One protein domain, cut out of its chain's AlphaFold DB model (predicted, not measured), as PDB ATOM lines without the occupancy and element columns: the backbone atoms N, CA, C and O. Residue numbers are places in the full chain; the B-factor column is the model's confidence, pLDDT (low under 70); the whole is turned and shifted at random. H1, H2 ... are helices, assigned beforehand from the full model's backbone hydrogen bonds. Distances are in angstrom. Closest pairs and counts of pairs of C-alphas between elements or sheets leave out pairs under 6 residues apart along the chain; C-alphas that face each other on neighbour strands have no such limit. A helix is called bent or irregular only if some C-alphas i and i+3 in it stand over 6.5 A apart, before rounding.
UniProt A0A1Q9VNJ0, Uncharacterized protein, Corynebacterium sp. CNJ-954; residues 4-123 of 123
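What this domain is: This is residues 4 to 123 of the 123 residues of an uncharacterized protein of Corynebacterium sp. CNJ-954 (UniProt A0A1Q9VNJ0). A small helical core has H4 in its middle, with H3 crossing one side of it, H6 running beside it on the opposite side and the short H5 near its last residues. H2 and then H1 extend this core at one end of the longest axis; H7 and H8 lie toward the other end, where residues 115 to 123 stick out. The printed part has 120 residues with eight named helices, H1 to H8 in order, and no named strand; the class is all helix. It is compact, with a radius of gyration of the C-alphas of 15.7 A, yet elongated in outline, spanning 59 by 31 by 22 A.

Where its parts are: H1, residues 4 to 9, begins at C-alpha 4 (250.972, 286.338, 124.742) and is irregular, with C-alphas 6 and 9 being 7.2 A apart. H2 is residues 17 to 24. H3, residues 27 to 41, is 21.0 A long from first to last C-alpha, and H4, residues 50 to 63, is 20.0 A long, beginning at C-alpha 50 (228.112, 296.735, 129.678). H5 is residues 67 to 70, H6 residues 82 to 88 and H7 residues 106 to 109. H8, residues 111 to 121, is 15.5 A long and ends at C-alpha 121 (218.735, 322.914, 134.733).

How they stand to each other: H4 is the hub, touching H2, H3, H5 and H6. H3 touches H4 at a steep tilt of 61 degrees, the same way; their closest C-alphas, of Ala 33 and Ala 60, are 4.5 A apart. H6 touches H4 at a shallow tilt of 22 degrees, the same way, closest at the C-alphas of Val 51 and Ala 82, 5.1 A. H5 touches H3, with residues 36 to 41 of H3 alone, closest at the C-alphas of Ala 40 and Ser 67, 5.1 A. H2 touches residues 59 to 63 of H4 alone, with the C-alphas of Ala 17 and Leu 59 closest at 5.1 A. H1 and H2 only just touch, with 3 pairs of C-alphas within 8 A, the closest being Ala 4 and Ile 23 at 5.2 A. H7 and H8 meet only through their link. Every O i to N i+4 pair is within hydrogen-bond range in H2, H3, H4, H6 and H8; in H1 it is 0 of 2, beside 2 of 3 O i to N i+3 pairs, and H5 and H7 are too short for an i+4 pair.

The domain as a whole: The C-alphas of Arg 9 and Glu 123 are the two farthest apart, 60.6 A. The printed part has no cut. The links H5 to H6 and H6 to H7 are long. The mean pLDDT of the printed part is 90.7; residues 4 to 9, 103 and 123 are under 70.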
ATOM      1  N   ALA A   4     250.347 286.491 123.422       58.22
ATOM      2  CA  ALA A   4     250.972 286.338 124.742       58.22
ATOM      3  C   ALA A   4     252.349 285.635 124.721       58.22
ATOM      4  O   ALA A   4     253.143 285.787 125.650       58.22
ATOM      5  N   ARG A   5     252.678 284.874 123.663       60.16
ATOM      6  CA  ARG A   5     253.985 284.201 123.540       60.16
ATOM      7  C   ARG A   5     255.135 285.190 123.329       60.16
ATOM      8  O   ARG A   5     256.239 284.911 123.794       60.16
ATOM      9  N   ALA A   6     254.875 286.331 122.686       62.16
ATOM     10  CA  ALA A   6     255.872 287.378 122.461       62.16
ATOM     11  C   ALA A   6     256.311 288.059 123.773       62.16
ATOM     12  O   ALA A   6     257.451 288.504 123.891       62.16
ATOM     13  N   HIS A   7     255.455 288.044 124.800       62.03
ATOM     14  CA  HIS A   7     255.707 288.695 126.087       62.03
ATOM     15  C   HIS A   7     256.410 287.805 127.126       62.03
ATOM     16  O   HIS A   7     256.645 288.245 128.244       62.03
ATOM     17  N   ARG A   8     256.852 286.583 126.775       62.84
ATOM     18  CA  ARG A   8     257.633 285.724 127.699       62.84
ATOM     19  C   ARG A   8     258.964 286.334 128.161       62.84
ATOM     20  O   ARG A   8     259.546 285.826 129.113       62.84
ATOM     21  N   ARG A   9     259.481 287.349 127.462       63.31
ATOM     22  CA  ARG A   9     260.829 287.908 127.679       63.31
ATOM     23  C   ARG A   9     260.850 289.334 128.239       63.31
ATOM     24  O   ARG A   9     261.937 289.850 128.476       63.31
ATOM     25  N   ARG A  10     259.693 289.967 128.464       70.81
ATOM     26  CA  ARG A  10     259.591 291.320 129.035       70.81
ATOM     27  C   ARG A  10     258.638 291.296 130.239       70.81
ATOM     28  O   ARG A  10     257.574 290.693 130.115       70.81
ATOM     29  N   PRO A  11     258.977 291.937 131.374       74.62
ATOM     30  CA  PRO A  11     258.026 292.109 132.468       74.62
ATOM     31  C   PRO A  11     256.803 292.899 131.981       74.62
ATOM     32  O   PRO A  11     256.944 293.933 131.327       74.62
ATOM     33  N   VAL A  12     255.617 292.371 132.267       78.19
ATOM     34  CA  VAL A  12     254.327 292.968 131.913       78.19
ATOM     35  C   VAL A  12     253.847 293.770 133.109       78.19
ATOM     36  O   VAL A  12     253.657 293.203 134.185       78.19
ATOM     37  N   ASP A  13     253.641 295.069 132.922       83.69
ATOM     38  CA  ASP A  13     253.034 295.902 133.952       83.69
ATOM     39  C   ASP A  13     251.505 295.844 133.833       83.69
ATOM     40  O   ASP A  13     250.908 296.419 132.926       83.69
ATOM     41  N   ALA A  14     250.861 295.153 134.776       79.88
ATOM     42  CA  ALA A  14     249.404 295.035 134.837       79.88
ATOM     43  C   ALA A  14     248.689 296.354 135.198       79.88
ATOM     44  O   ALA A  14     247.460 296.388 135.231       79.88
ATOM     45  N   SER A  15     249.428 297.428 135.484       81.19
ATOM     46  CA  SER A  15     248.890 298.784 135.621       81.19
ATOM     47  C   SER A  15     249.020 299.616 134.338       81.19
ATOM     48  O   SER A  15     248.324 300.620 134.185       81.19
ATOM     49  N   ALA A  16     249.844 299.181 133.379       89.25
ATOM     50  CA  ALA A  16     250.038 299.870 132.113       89.25
ATOM     51  C   ALA A  16     249.013 299.400 131.069       89.25
ATOM     52  O   ALA A  16     249.069 298.281 130.562       89.25
ATOM     53  N   ALA A  17     248.099 300.292 130.677       93.31
ATOM     54  CA  ALA A  17     247.043 299.981 129.707       93.31
ATOM     55  C   ALA A  17     247.567 299.444 128.363       93.31
ATOM     56  O   ALA A  17     246.939 298.577 127.761       93.31
ATOM     57  N   ARG A  18     248.724 299.938 127.897       91.94
ATOM     58  CA  ARG A  18     249.352 299.475 126.646       91.94
ATOM     59  C   ARG A  18     249.819 298.026 126.746       91.94
ATOM     60  O   ARG A  18     249.503 297.239 125.866       91.94
ATOM     61  N   ASP A  19     250.466 297.660 127.850       90.94
ATOM     62  CA  ASP A  19     250.933 296.291 128.079       90.94
ATOM     63  C   ASP A  19     249.751 295.310 128.172       90.94
ATOM     64  O   ASP A  19     249.827 294.191 127.661       90.94
ATOM     65  N   ILE A  20     248.624 295.733 128.760       91.81
ATOM     66  CA  ILE A  20     247.386 294.938 128.773       91.81
ATOM     67  C   ILE A  20     246.821 294.776 127.356       91.81
ATOM     68  O   ILE A  20     246.469 293.662 126.963       91.81
ATOM     69  N   LEU A  21     246.725 295.868 126.592       92.12
ATOM     70  CA  LEU A  21     246.198 295.857 125.225       92.12
ATOM     71  C   LEU A  21     247.044 294.990 124.286       92.12
ATOM     72  O   LEU A  21     246.475 294.256 123.482       92.12
ATOM     73  N   ASP A  22     248.366 294.999 124.433       89.31
ATOM     74  CA  ASP A  22     249.268 294.178 123.617       89.31
ATOM     75  C   ASP A  22     249.041 292.666 123.837       89.31
ATOM     76  O   ASP A  22     249.162 291.863 122.909       89.31
ATOM     77  N   ILE A  23     248.672 292.257 125.056       88.12
ATOM     78  CA  ILE A  23     248.560 290.838 125.436       88.12
ATOM     79  C   ILE A  23     247.135 290.305 125.291       88.12
ATOM     80  O   ILE A  23     246.938 289.178 124.822       88.12
ATOM     81  N   LEU A  24     246.157 291.086 125.753       88.19
ATOM     82  CA  LEU A  24     244.757 290.685 125.915       88.19
ATOM     83  C   LEU A  24     243.791 291.514 125.064       88.19
ATOM     84  O   LEU A  24     242.617 291.161 124.974       88.19
ATOM     85  N   GLY A  25     244.255 292.611 124.467       89.75
ATOM     86  CA  GLY A  25     243.410 293.528 123.717       89.75
ATOM     87  C   GLY A  25     242.945 292.975 122.372       89.75
ATOM     88  O   GLY A  25     243.531 292.067 121.778       89.75
ATOM     89  N   THR A  26     241.882 293.591 121.870       94.06
ATOM     90  CA  THR A  26     241.426 293.489 120.482       94.06
ATOM     91  C   THR A  26     241.463 294.882 119.844       94.06
ATOM     92  O   THR A  26     241.513 295.879 120.573       94.06
ATOM     93  N   PRO A  27     241.415 294.990 118.501       95.19
ATOM     94  CA  PRO A  27     241.277 296.283 117.834       95.19
ATOM     95  C   PRO A  27     240.094 297.103 118.365       95.19
ATOM     96  O   PRO A  27     240.243 298.299 118.602       95.19
ATOM     97  N   ASP A  28     238.964 296.452 118.646       95.38
ATOM     98  CA  ASP A  28     237.758 297.108 119.156       95.38
ATOM     99  C   ASP A  28     237.964 297.661 120.571       95.38
ATOM    100  O   ASP A  28     237.617 298.808 120.854       95.38
ATOM    101  N   THR A  29     238.587 296.886 121.467       95.62
ATOM    102  CA  THR A  29     238.910 297.360 122.821       95.62
ATOM    103  C   THR A  29     239.933 298.496 122.784       95.62
ATOM    104  O   THR A  29     239.785 299.467 123.524       95.62
ATOM    105  N   ALA A  30     240.941 298.415 121.908       96.50
ATOM    106  CA  ALA A  30     241.929 299.476 121.725       96.50
ATOM    107  C   ALA A  30     241.279 300.769 121.209       96.50
ATOM    108  O   ALA A  30     241.545 301.851 121.738       96.50
ATOM    109  N   PHE A  31     240.386 300.652 120.221       97.56
ATOM    110  CA  PHE A  31     239.601 301.766 119.699       97.56
ATOM    111  C   PHE A  31     238.745 302.405 120.796       97.56
ATOM    112  O   PHE A  31     238.836 303.613 121.010       97.56
ATOM    113  N   MET A  32     237.969 301.606 121.533       97.62
ATOM    114  CA  MET A  32     237.095 302.109 122.595       97.62
ATOM    115  C   MET A  32     237.882 302.780 123.722       97.62
ATOM    116  O   MET A  32     237.492 303.855 124.171       97.62
ATOM    117  N   ALA A  33     239.016 302.211 124.143       97.94
ATOM    118  CA  ALA A  33     239.869 302.823 125.161       97.94
ATOM    119  C   ALA A  33     240.404 304.193 124.704       97.94
ATOM    120  O   ALA A  33     240.350 305.170 125.451       97.94
ATOM    121  N   GLY A  34     240.865 304.296 123.452       97.69
ATOM    122  CA  GLY A  34     241.303 305.566 122.873       97.69
ATOM    123  C   GLY A  34     240.164 306.581 122.741       97.69
ATOM    124  O   GLY A  34     240.333 307.747 123.098       97.69
ATOM    125  N   LEU A  35     238.990 306.146 122.280       98.12
ATOM    126  CA  LEU A  35     237.806 306.991 122.131       98.12
ATOM    127  C   LEU A  35     237.356 307.575 123.476       98.12
ATOM    128  O   LEU A  35     237.127 308.780 123.566       98.12
ATOM    129  N   LEU A  36     237.296 306.752 124.522       98.38
ATOM    130  CA  LEU A  36     236.914 307.169 125.874       98.38
ATOM    131  C   LEU A  36     237.951 308.103 126.518       98.38
ATOM    132  O   LEU A  36     237.588 309.097 127.148       98.38
ATOM    133  N   ALA A  37     239.247 307.839 126.331       98.12
ATOM    134  CA  ALA A  37     240.306 308.726 126.819       98.12
ATOM    135  C   ALA A  37     240.256 310.105 126.130       98.12
ATOM    136  O   ALA A  37     240.425 311.157 126.760       98.12
ATOM    137  N   GLN A  38     239.976 310.120 124.823       98.25
ATOM    138  CA  GLN A  38     239.859 311.356 124.057       98.25
ATOM    139  C   GLN A  38     238.550 312.101 124.329       98.25
ATOM    140  O   GLN A  38     238.573 313.334 124.336       98.25
ATOM    141  N   SER A  39     237.436 311.410 124.598       98.25
ATOM    142  CA  SER A  39     236.179 312.063 124.989       98.25
ATOM    143  C   SER A  39     236.358 312.837 126.294       98.25
ATOM    144  O   SER A  39     236.033 314.024 126.352       98.25
ATOM    145  N   ALA A  40     237.012 312.234 127.289       97.56
ATOM    146  CA  ALA A  40     237.339 312.892 128.548       97.56
ATOM    147  C   ALA A  40     238.254 314.112 128.356       97.56
ATOM    148  O   ALA A  40     237.999 315.187 128.906       97.56
ATOM    149  N   THR A  41     239.293 313.986 127.524       97.19
ATOM    150  CA  THR A  41     240.199 315.101 127.187       97.19
ATOM    151  C   THR A  41     239.449 316.260 126.523       97.19
ATOM    152  O   THR A  41     239.716 317.429 126.805       97.19
ATOM    153  N   ARG A  42     238.470 315.945 125.671       97.56
ATOM    154  CA  ARG A  42     237.630 316.919 124.960       97.56
ATOM    155  C   ARG A  42     236.434 317.414 125.760       97.56
ATOM    156  O   ARG A  42     235.674 318.220 125.232       97.56
ATOM    157  N   ARG A  43     236.288 316.994 127.020       96.56
ATOM    158  CA  ARG A  43     235.147 317.361 127.866       96.56
ATOM    159  C   ARG A  43     233.803 316.904 127.287       96.56
ATOM    160  O   ARG A  43     232.795 317.594 127.402       96.56
ATOM    161  N   THR A  44     233.801 315.752 126.625       97.62
ATOM    162  CA  THR A  44     232.617 315.149 126.017       97.62
ATOM    163  C   THR A  44     232.121 314.013 126.911       97.62
ATOM    164  O   THR A  44     232.845 313.025 127.066       97.62
ATOM    165  N   PRO A  45     230.923 314.133 127.515       95.69
ATOM    166  CA  PRO A  45     230.394 313.088 128.376       95.69
ATOM    167  C   PRO A  45     230.040 311.828 127.579       95.69
ATOM    168  O   PRO A  45     229.649 311.913 126.414       95.69
ATOM    169  N   VAL A  46     230.165 310.656 128.206       96.69
ATOM    170  CA  VAL A  46     229.821 309.359 127.596       96.69
ATOM    171  C   VAL A  46     228.999 308.523 128.567       96.69
ATOM    172  O   VAL A  46     229.345 308.412 129.739       96.69
ATOM    173  N   ILE A  47     227.935 307.895 128.074       95.00
ATOM    174  CA  ILE A  47     227.216 306.867 128.827       95.00
ATOM    175  C   ILE A  47     227.926 305.536 128.580       95.00
ATOM    176  O   ILE A  47     227.982 305.058 127.447       95.00
ATOM    177  N   LEU A  48     228.525 304.979 129.629       93.88
ATOM    178  CA  LEU A  48     229.334 303.771 129.577       93.88
ATOM    179  C   LEU A  48     228.498 302.575 130.027       93.88
ATOM    180  O   LEU A  48     228.097 302.515 131.184       93.88
ATOM    181  N   ASP A  49     228.254 301.629 129.123       91.06
ATOM    182  CA  ASP A  49     227.364 300.488 129.353       91.06
ATOM    183  C   ASP A  49     228.067 299.146 129.076       91.06
ATOM    184  O   ASP A  49     228.970 299.048 128.238       91.06
ATOM    185  N   GLY A  50     227.632 298.107 129.789       89.94
ATOM    186  CA  GLY A  50     228.112 296.735 129.678       89.94
ATOM    187  C   GLY A  50     229.532 296.516 130.201       89.94
ATOM    188  O   GLY A  50     230.317 297.446 130.416       89.94
ATOM    189  N   VAL A  51     229.905 295.246 130.384       92.75
ATOM    190  CA  VAL A  51     231.244 294.903 130.888       92.75
ATOM    191  C   VAL A  51     232.359 295.306 129.920       92.75
ATOM    192  O   VAL A  51     233.422 295.740 130.356       92.75
ATOM    193  N   SER A  52     232.122 295.211 128.609       92.50
ATOM    194  CA  SER A  52     233.112 295.562 127.583       92.50
ATOM    195  C   SER A  52     233.403 297.062 127.570       92.50
ATOM    196  O   SER A  52     234.564 297.460 127.467       92.50
ATOM    197  N   GLY A  53     232.363 297.890 127.730       94.75
ATOM    198  CA  GLY A  53     232.510 299.332 127.902       94.75
ATOM    199  C   GLY A  53     233.300 299.646 129.167       94.75
ATOM    200  O   GLY A  53     234.309 300.342 129.103       94.75
ATOM    201  N   LEU A  54     232.922 299.055 130.303       96.25
ATOM    202  CA  LEU A  54     233.633 299.222 131.574       96.25
ATOM    203  C   LEU A  54     235.110 298.795 131.504       96.25
ATOM    204  O   LEU A  54     235.976 299.496 132.029       96.25
ATOM    205  N   ALA A  55     235.427 297.693 130.822       95.75
ATOM    206  CA  ALA A  55     236.803 297.245 130.608       95.75
ATOM    207  C   ALA A  55     237.609 298.245 129.762       95.75
ATOM    208  O   ALA A  55     238.734 298.595 130.124       95.75
ATOM    209  N   ALA A  56     237.026 298.757 128.673       97.06
ATOM    210  CA  ALA A  56     237.635 299.830 127.891       97.06
ATOM    211  C   ALA A  56     237.795 301.119 128.714       97.06
ATOM    212  O   ALA A  56     238.807 301.801 128.582       97.06
ATOM    213  N   GLY A  57     236.846 301.418 129.606       97.38
ATOM    214  CA  GLY A  57     236.909 302.532 130.550       97.38
ATOM    215  C   GLY A  57     238.085 302.422 131.519       97.38
ATOM    216  O   GLY A  57     238.800 303.398 131.716       97.38
ATOM    217  N   LEU A  58     238.360 301.234 132.068       97.00
ATOM    218  CA  LEU A  58     239.539 301.002 132.918       97.00
ATOM    219  C   LEU A  58     240.847 301.285 132.175       97.00
ATOM    220  O   LEU A  58     241.745 301.924 132.719       97.00
ATOM    221  N   LEU A  59     240.946 300.835 130.923       97.56
ATOM    222  CA  LEU A  59     242.110 301.104 130.081       97.56
ATOM    223  C   LEU A  59     242.222 302.594 129.747       97.56
ATOM    224  O   LEU A  59     243.309 303.157 129.822       97.56
ATOM    225  N   ALA A  60     241.107 303.240 129.412       97.81
ATOM    226  CA  ALA A  60     241.051 304.662 129.101       97.81
ATOM    227  C   ALA A  60     241.441 305.540 130.297       97.81
ATOM    228  O   ALA A  60     242.195 306.494 130.125       97.81
ATOM    229  N   ASP A  61     240.984 305.208 131.506       97.25
ATOM    230  CA  ASP A  61     241.347 305.934 132.726       97.25
ATOM    231  C   ASP A  61     242.819 305.705 133.100       97.25
ATOM    232  O   ASP A  61     243.501 306.630 133.525       97.25
ATOM    233  N   ALA A  62     243.363 304.514 132.841       95.81
ATOM    234  CA  ALA A  62     244.796 304.266 132.985       95.81
ATOM    235  C   ALA A  62     245.648 305.020 131.939       95.81
ATOM    236  O   ALA A  62     246.768 305.426 132.243       95.81
ATOM    237  N   LEU A  63     245.139 305.231 130.716       95.12
ATOM    238  CA  LEU A  63     245.802 306.047 129.687       95.12
ATOM    239  C   LEU A  63     245.734 307.548 130.003       95.12
ATOM    240  O   LEU A  63     246.723 308.258 129.822       95.12
ATOM    241  N   THR A  64     244.579 308.013 130.476       95.88
ATOM    242  CA  THR A  64     244.302 309.411 130.816       95.88
ATOM    243  C   THR A  64     243.643 309.462 132.200       95.88
ATOM    244  O   THR A  64     242.414 309.398 132.295       95.88
ATOM    245  N   PRO A  65     244.432 309.593 133.284       95.50
ATOM    246  CA  PRO A  65     243.919 309.555 134.651       95.50
ATOM    247  C   PRO A  65     242.817 310.577 134.938       95.50
ATOM    248  O   PRO A  65     242.922 311.761 134.604       95.50
ATOM    249  N   GLY A  66     241.756 310.113 135.598       95.88
ATOM    250  CA  GLY A  66     240.595 310.925 135.947       95.88
ATOM    251  C   GLY A  66     239.604 311.091 134.796       95.88
ATOM    252  O   GLY A  66     238.764 311.991 134.859       95.88
ATOM    253  N   SER A  67     239.691 310.270 133.749       97.56
ATOM    254  CA  SER A  67     238.717 310.248 132.655       97.56
ATOM    255  C   SER A  67     237.345 309.781 133.121       97.56
ATOM    256  O   SER A  67     236.346 310.287 132.614       97.56
ATOM    257  N   ALA A  68     237.287 308.923 134.144       97.38
ATOM    258  CA  ALA A  68     236.036 308.407 134.704       97.38
ATOM    259  C   ALA A  68     235.028 309.503 135.103       97.38
ATOM    260  O   ALA A  68     233.825 309.295 135.000       97.38
ATOM    261  N   ARG A  69     235.497 310.710 135.460       97.06
ATOM    262  CA  ARG A  69     234.634 311.863 135.794       97.06
ATOM    263  C   ARG A  69     233.760 312.364 134.635       97.06
ATOM    264  O   ARG A  69     232.876 313.184 134.854       97.06
ATOM    265  N   TRP A  70     234.060 311.946 133.407       97.75
ATOM    266  CA  TRP A  70     233.313 312.294 132.198       97.75
ATOM    267  C   TRP A  70     232.318 311.216 131.788       97.75
ATOM    268  O   TRP A  70     231.629 311.380 130.782       97.75
ATOM    269  N   TRP A  71     232.252 310.107 132.513       97.31
ATOM    270  CA  TRP A  71     231.396 308.997 132.142       97.31
ATOM    271  C   TRP A  71     230.261 308.826 133.134       97.31
ATOM    272  O   TRP A  71     230.383 309.125 134.320       97.31
ATOM    273  N   LEU A  72     229.149 308.327 132.619       96.12
ATOM    274  CA  LEU A  72     227.958 308.023 133.382       96.12
ATOM    275  C   LEU A  72     227.611 306.557 133.172       96.12
ATOM    276  O   LEU A  72     227.627 306.066 132.048       96.12
ATOM    277  N   LEU A  73     227.305 305.864 134.261       95.94
ATOM    278  CA  LEU A  73     226.917 304.462 134.238       95.94
ATOM    279  C   LEU A  73     225.386 304.391 134.358       95.94
ATOM    280  O   LEU A  73     224.857 304.921 135.332       95.94
ATOM    281  N   PRO A  74     224.649 303.782 133.415       95.12
ATOM    282  CA  PRO A  74     223.200 303.645 133.541       95.12
ATOM    283  C   PRO A  74     222.834 302.764 134.739       95.12
ATOM    284  O   PRO A  74     222.131 303.195 135.648       95.12
ATOM    285  N   GLU A  75     223.385 301.555 134.766       94.00
ATOM    286  CA  GLU A  75     223.187 300.533 135.784       94.00
ATOM    287  C   GLU A  75     224.481 299.740 135.981       94.00
ATOM    288  O   GLU A  75     225.389 299.778 135.146       94.00
ATOM    289  N   VAL A  76     224.556 298.945 137.046       93.25
ATOM    290  CA  VAL A  76     225.593 297.915 137.153       93.25
ATOM    291  C   VAL A  76     225.096 296.645 136.458       93.25
ATOM    292  O   VAL A  76     224.167 296.008 136.949       93.25
ATOM    293  N   SER A  77     225.733 296.271 135.340       88.94
ATOM    294  CA  SER A  77     225.449 295.011 134.629       88.94
ATOM    295  C   SER A  77     225.544 293.801 135.571       88.94
ATOM    296  O   SER A  77     226.365 293.767 136.491       88.94
ATOM    297  N   SER A  78     224.722 292.780 135.320       89.12
ATOM    298  CA  SER A  78     224.741 291.506 136.053       89.12
ATOM    299  C   SER A  78     225.976 290.648 135.752       89.12
ATOM    300  O   SER A  78     226.211 289.636 136.415       89.12
ATOM    301  N   GLU A  79     226.787 291.045 134.769       89.44
ATOM    302  CA  GLU A  79     228.034 290.373 134.432       89.44
ATOM    303  C   GLU A  79     229.037 290.447 135.602       89.44
ATOM    304  O   GLU A  79     229.286 291.533 136.134       89.44
ATOM    305  N   PRO A  80     229.695 289.337 135.992       89.56
ATOM    306  CA  PRO A  80     230.491 289.273 137.225       89.56
ATOM    307  C   PRO A  80     231.581 290.347 137.366       89.56
ATOM    308  O   PRO A  80     231.862 290.818 138.468       89.56
ATOM    309  N   ALA A  81     232.207 290.742 136.254       93.00
ATOM    310  CA  ALA A  81     233.282 291.730 136.263       93.00
ATOM    311  C   ALA A  81     232.782 293.186 136.300       93.00
ATOM    312  O   ALA A  81     233.562 294.075 136.648       93.00
ATOM    313  N   ALA A  82     231.500 293.444 136.011       93.38
ATOM    314  CA  ALA A  82     230.949 294.795 135.970       93.38
ATOM    315  C   ALA A  82     231.045 295.481 137.337       93.38
ATOM    316  O   ALA A  82     231.606 296.568 137.441       93.38
ATOM    317  N   ALA A  83     230.635 294.804 138.416       94.00
ATOM    318  CA  ALA A  83     230.714 295.354 139.771       94.00
ATOM    319  C   ALA A  83     232.152 295.707 140.201       94.00
ATOM    320  O   ALA A  83     232.378 296.683 140.916       94.00
ATOM    321  N   VAL A  84     233.146 294.922 139.770       96.25
ATOM    322  CA  VAL A  84     234.562 295.205 140.056       96.25
ATOM    323  C   VAL A  84     235.026 296.436 139.280       96.25
ATOM    324  O   VAL A  84     235.629 297.332 139.874       96.25
ATOM    325  N   ALA A  85     234.716 296.502 137.986       95.88
ATOM    326  CA  ALA A  85     235.105 297.613 137.129       95.88
ATOM    327  C   ALA A  85     234.443 298.933 137.557       95.88
ATOM    328  O   ALA A  85     235.142 299.930 137.722       95.88
ATOM    329  N   THR A  86     233.139 298.920 137.848       96.00
ATOM    330  CA  THR A  86     232.393 300.076 138.369       96.00
ATOM    331  C   THR A  86     233.027 300.627 139.640       96.00
ATOM    332  O   THR A  86     233.298 301.824 139.721       96.00
ATOM    333  N   ARG A  87     233.337 299.760 140.617       96.62
ATOM    334  CA  ARG A  87     234.005 300.186 141.857       96.62
ATOM    335  C   ARG A  87     235.383 300.778 141.593       96.62
ATOM    336  O   ARG A  87     235.743 301.770 142.215       96.62
ATOM    337  N   ARG A  88     236.159 300.184 140.683       96.06
ATOM    338  CA  ARG A  88     237.520 300.645 140.380       96.06
ATOM    339  C   ARG A  88     237.537 301.992 139.657       96.06
ATOM    340  O   ARG A  88     238.450 302.771 139.908       96.06
ATOM    341  N   LEU A  89     236.531 302.252 138.822       97.06
ATOM    342  CA  LEU A  89     236.294 303.536 138.159       97.06
ATOM    343  C   LEU A  89     235.577 304.561 139.054       97.06
ATOM    344  O   LEU A  89     235.416 305.704 138.641       97.06
ATOM    345  N   ALA A  90     235.144 304.164 140.256       97.06
ATOM    346  CA  ALA A  90     234.352 304.987 141.170       97.06
ATOM    347  C   ALA A  90     233.101 305.608 140.509       97.06
ATOM    348  O   ALA A  90     232.720 306.735 140.819       97.06
ATOM    349  N   LEU A  91     232.461 304.867 139.597       96.31
ATOM    350  CA  LEU A  91     231.230 305.303 138.939       96.31
ATOM    351  C   LEU A  91     230.020 304.982 139.817       96.31
ATOM    352  O   LEU A  91     229.884 303.864 140.317       96.31
ATOM    353  N   ALA A  92     229.122 305.954 139.959       94.69
ATOM    354  CA  ALA A  92     227.800 305.743 140.531       94.69
ATOM    355  C   ALA A  92     226.804 305.452 139.395       94.69
ATOM    356  O   ALA A  92     226.795 306.200 138.409       94.69
ATOM    357  N   PRO A  93     226.001 304.379 139.484       94.81
ATOM    358  CA  PRO A  93     224.958 304.126 138.503       94.81
ATOM    359  C   PRO A  93     223.830 305.159 138.637       94.81
ATOM    360  O   PRO A  93     223.565 305.659 139.729       94.81
ATOM    361  N   VAL A  94     223.146 305.464 137.534       94.69
ATOM    362  CA  VAL A  94     221.950 306.324 137.546       94.69
ATOM    363  C   VAL A  94     220.774 305.629 138.217       94.69
ATOM    364  O   VAL A  94     219.977 306.283 138.884       94.69
ATOM    365  N   VAL A  95     220.663 304.309 138.054       92.44
ATOM    366  CA  VAL A  95     219.637 303.501 138.712       92.44
ATOM    367  C   VAL A  95     220.255 302.390 139.560       92.44
ATOM    368  O   VAL A  95     221.185 301.700 139.148       92.44
ATOM    369  N   ASP A  96     219.690 302.170 140.749       87.75
ATOM    370  CA  ASP A  96     220.153 301.145 141.701       87.75
ATOM    371  C   ASP A  96     219.624 299.732 141.400       87.75
ATOM    372  O   ASP A  96     219.937 298.764 142.099       87.75
ATOM    373  N   ARG A  97     218.757 299.601 140.392       85.44
ATOM    374  CA  ARG A  97     218.098 298.346 140.018       85.44
ATOM    375  C   ARG A  97     218.461 297.969 138.585       85.44
ATOM    376  O   ARG A  97     218.538 298.868 137.750       85.44
ATOM    377  N   PRO A  98     218.584 296.663 138.289       85.00
ATOM    378  CA  PRO A  98     218.708 296.206 136.919       85.00
ATOM    379  C   PRO A  98     217.508 296.664 136.078       85.00
ATOM    380  O   PRO A  98     216.360 296.377 136.418       85.00
ATOM    381  N   LEU A  99     217.781 297.342 134.974       86.56
ATOM    382  CA  LEU A  99     216.857 297.781 133.935       86.56
ATOM    383  C   LEU A  99     216.357 296.606 133.089       86.56
ATOM    384  O   LEU A  99     215.369 296.747 132.373       86.56
ATOM    385  N   GLY A 100     217.030 295.450 133.151       81.25
ATOM    386  CA  GLY A 100     216.665 294.260 132.376       81.25
ATOM    387  C   GLY A 100     216.835 294.449 130.865       81.25
ATOM    388  O   GLY A 100     216.279 293.683 130.079       81.25
ATOM    389  N   ALA A 101     217.580 295.478 130.461       80.00
ATOM    390  CA  ALA A 101     217.877 295.759 129.072       80.00
ATOM    391  C   ALA A 101     218.956 294.788 128.553       80.00
ATOM    392  O   ALA A 101     219.814 294.341 129.318       80.00
ATOM    393  N   PRO A 102     218.950 294.454 127.251       76.75
ATOM    394  CA  PRO A 102     220.082 293.778 126.630       76.75
ATOM    395  C   PRO A 102     221.381 294.575 126.813       76.75
ATOM    396  O   PRO A 102     221.354 295.795 126.988       76.75
ATOM    397  N   ALA A 103     222.525 293.893 126.719       69.06
ATOM    398  CA  ALA A 103     223.831 294.543 126.800       69.06
ATOM    399  C   ALA A 103     223.918 295.739 125.830       69.06
ATOM    400  O   ALA A 103     223.539 295.615 124.664       69.06
ATOM    401  N   ALA A 104     224.427 296.873 126.320       70.81
ATOM    402  CA  ALA A 104     224.540 298.148 125.600       70.81
ATOM    403  C   ALA A 104     223.219 298.906 125.325       70.81
ATOM    404  O   ALA A 104     223.250 299.953 124.675       70.81
ATOM    405  N   ALA A 105     222.068 298.425 125.812       87.19
ATOM    406  CA  ALA A 105     220.792 299.138 125.708       87.19
ATOM    407  C   ALA A 105     220.414 299.911 126.983       87.19
ATOM    408  O   ALA A 105     219.626 300.854 126.902       87.19
ATOM    409  N   ALA A 106     220.986 299.578 128.144       91.06
ATOM    410  CA  ALA A 106     220.726 300.284 129.399       91.06
ATOM    411  C   ALA A 106     221.122 301.765 129.307       91.06
ATOM    412  O   ALA A 106     220.419 302.636 129.821       91.06
ATOM    413  N   GLY A 107     222.191 302.071 128.567       91.75
ATOM    414  CA  GLY A 107     222.599 303.445 128.284       91.75
ATOM    415  C   GLY A 107     221.537 304.251 127.530       91.75
ATOM    416  O   GLY A 107     221.342 305.428 127.818       91.75
ATOM    417  N   LEU A 108     220.799 303.614 126.614       92.19
ATOM    418  CA  LEU A 108     219.697 304.258 125.892       92.19
ATOM    419  C   LEU A 108     218.462 304.438 126.779       92.19
ATOM    420  O   LEU A 108     217.768 305.444 126.663       92.19
ATOM    421  N   VAL A 109     218.207 303.496 127.689       92.88
ATOM    422  CA  VAL A 109     217.073 303.555 128.624       92.88
ATOM    423  C   VAL A 109     217.174 304.756 129.570       92.88
ATOM    424  O   VAL A 109     216.149 305.333 129.922       92.88
ATOM    425  N   VAL A 110     218.386 305.177 129.949       93.50
ATOM    426  CA  VAL A 110     218.583 306.345 130.828       93.50
ATOM    427  C   VAL A 110     218.647 307.684 130.085       93.50
ATOM    428  O   VAL A 110     218.644 308.730 130.736       93.50
ATOM    429  N   LEU A 111     218.671 307.700 128.745       93.19
ATOM    430  CA  LEU A 111     218.723 308.951 127.972       93.19
ATOM    431  C   LEU A 111     217.571 309.919 128.293       93.19
ATOM    432  O   LEU A 111     217.863 311.097 128.503       93.19
ATOM    433  N   PRO A 112     216.299 309.483 128.402       94.06
ATOM    434  CA  PRO A 112     215.205 310.392 128.748       94.06
ATOM    435  C   PRO A 112     215.367 311.046 130.128       94.06
ATOM    436  O   PRO A 112     214.952 312.184 130.321       94.06
ATOM    437  N   LEU A 113     216.001 310.358 131.089       93.94
ATOM    438  CA  LEU A 113     216.284 310.926 132.413       93.94
ATOM    439  C   LEU A 113     217.326 312.043 132.326       93.94
ATOM    440  O   LEU A 113     217.195 313.067 132.993       93.94
ATOM    441  N   LEU A 114     218.350 311.859 131.488       93.31
ATOM    442  CA  LEU A 114     219.356 312.889 131.240       93.31
ATOM    443  C   LEU A 114     218.762 314.101 130.529       93.31
ATOM    444  O   LEU A 114     219.057 315.227 130.918       93.31
ATOM    445  N   ASP A 115     217.906 313.878 129.534       94.88
ATOM    446  CA  ASP A 115     217.224 314.954 128.813       94.88
ATOM    447  C   ASP A 115     216.327 315.784 129.746       94.88
ATOM    448  O   ASP A 115     216.398 317.016 129.767       94.88
ATOM    449  N   ALA A 116     215.570 315.114 130.623       96.44
ATOM    450  CA  ALA A 116     214.781 315.774 131.659       96.44
ATOM    451  C   ALA A 116     215.660 316.577 132.637       96.44
ATOM    452  O   ALA A 116     215.356 317.732 132.929       96.44
ATOM    453  N   ALA A 117     216.774 316.011 133.112       94.56
ATOM    454  CA  ALA A 117     217.689 316.701 134.025       94.56
ATOM    455  C   ALA A 117     218.353 317.930 133.381       94.56
ATOM    456  O   ALA A 117     218.527 318.960 134.034       94.56
ATOM    457  N   VAL A 118     218.716 317.841 132.097       94.12
ATOM    458  CA  VAL A 118     219.249 318.978 131.340       94.12
ATOM    459  C   VAL A 118     218.181 320.049 131.169       94.12
ATOM    460  O   VAL A 118     218.498 321.215 131.381       94.12
ATOM    461  N   SER A 119     216.948 319.666 130.838       95.94
ATOM    462  CA  SER A 119     215.825 320.596 130.672       95.94
ATOM    463  C   SER A 119     215.542 321.371 131.961       95.94
ATOM    464  O   SER A 119     215.529 322.596 131.937       95.94
ATOM    465  N   LEU A 120     215.461 320.679 133.104       96.25
ATOM    466  CA  LEU A 120     215.235 321.298 134.418       96.25
ATOM    467  C   LEU A 120     216.360 322.243 134.861       96.25
ATOM    468  O   LEU A 120     216.119 323.168 135.622       96.25
ATOM    469  N   ARG A 121     217.602 322.024 134.414       92.19
ATOM    470  CA  ARG A 121     218.735 322.914 134.733       92.19
ATOM    471  C   ARG A 121     218.679 324.244 133.968       92.19
ATOM    472  O   ARG A 121     219.429 325.159 134.298       92.19
ATOM    473  N   GLN A 122     217.916 324.311 132.877       84.00
ATOM    474  CA  GLN A 122     217.811 325.511 132.037       84.00
ATOM    475  C   GLN A 122     216.679 326.447 132.487       84.00
ATOM    476  O   GLN A 122     216.597 327.559 131.967       84.00
ATOM    477  N   GLU A 123     215.837 325.996 133.420       63.66
ATOM    478  CA  GLU A 123     214.829 326.795 134.131       63.66
ATOM    479  C   GLU A 123     215.445 327.483 135.360       63.66
ATOM    480  O   GLU A 123     215.107 328.667 135.590       63.66
TER     481      GLU A 123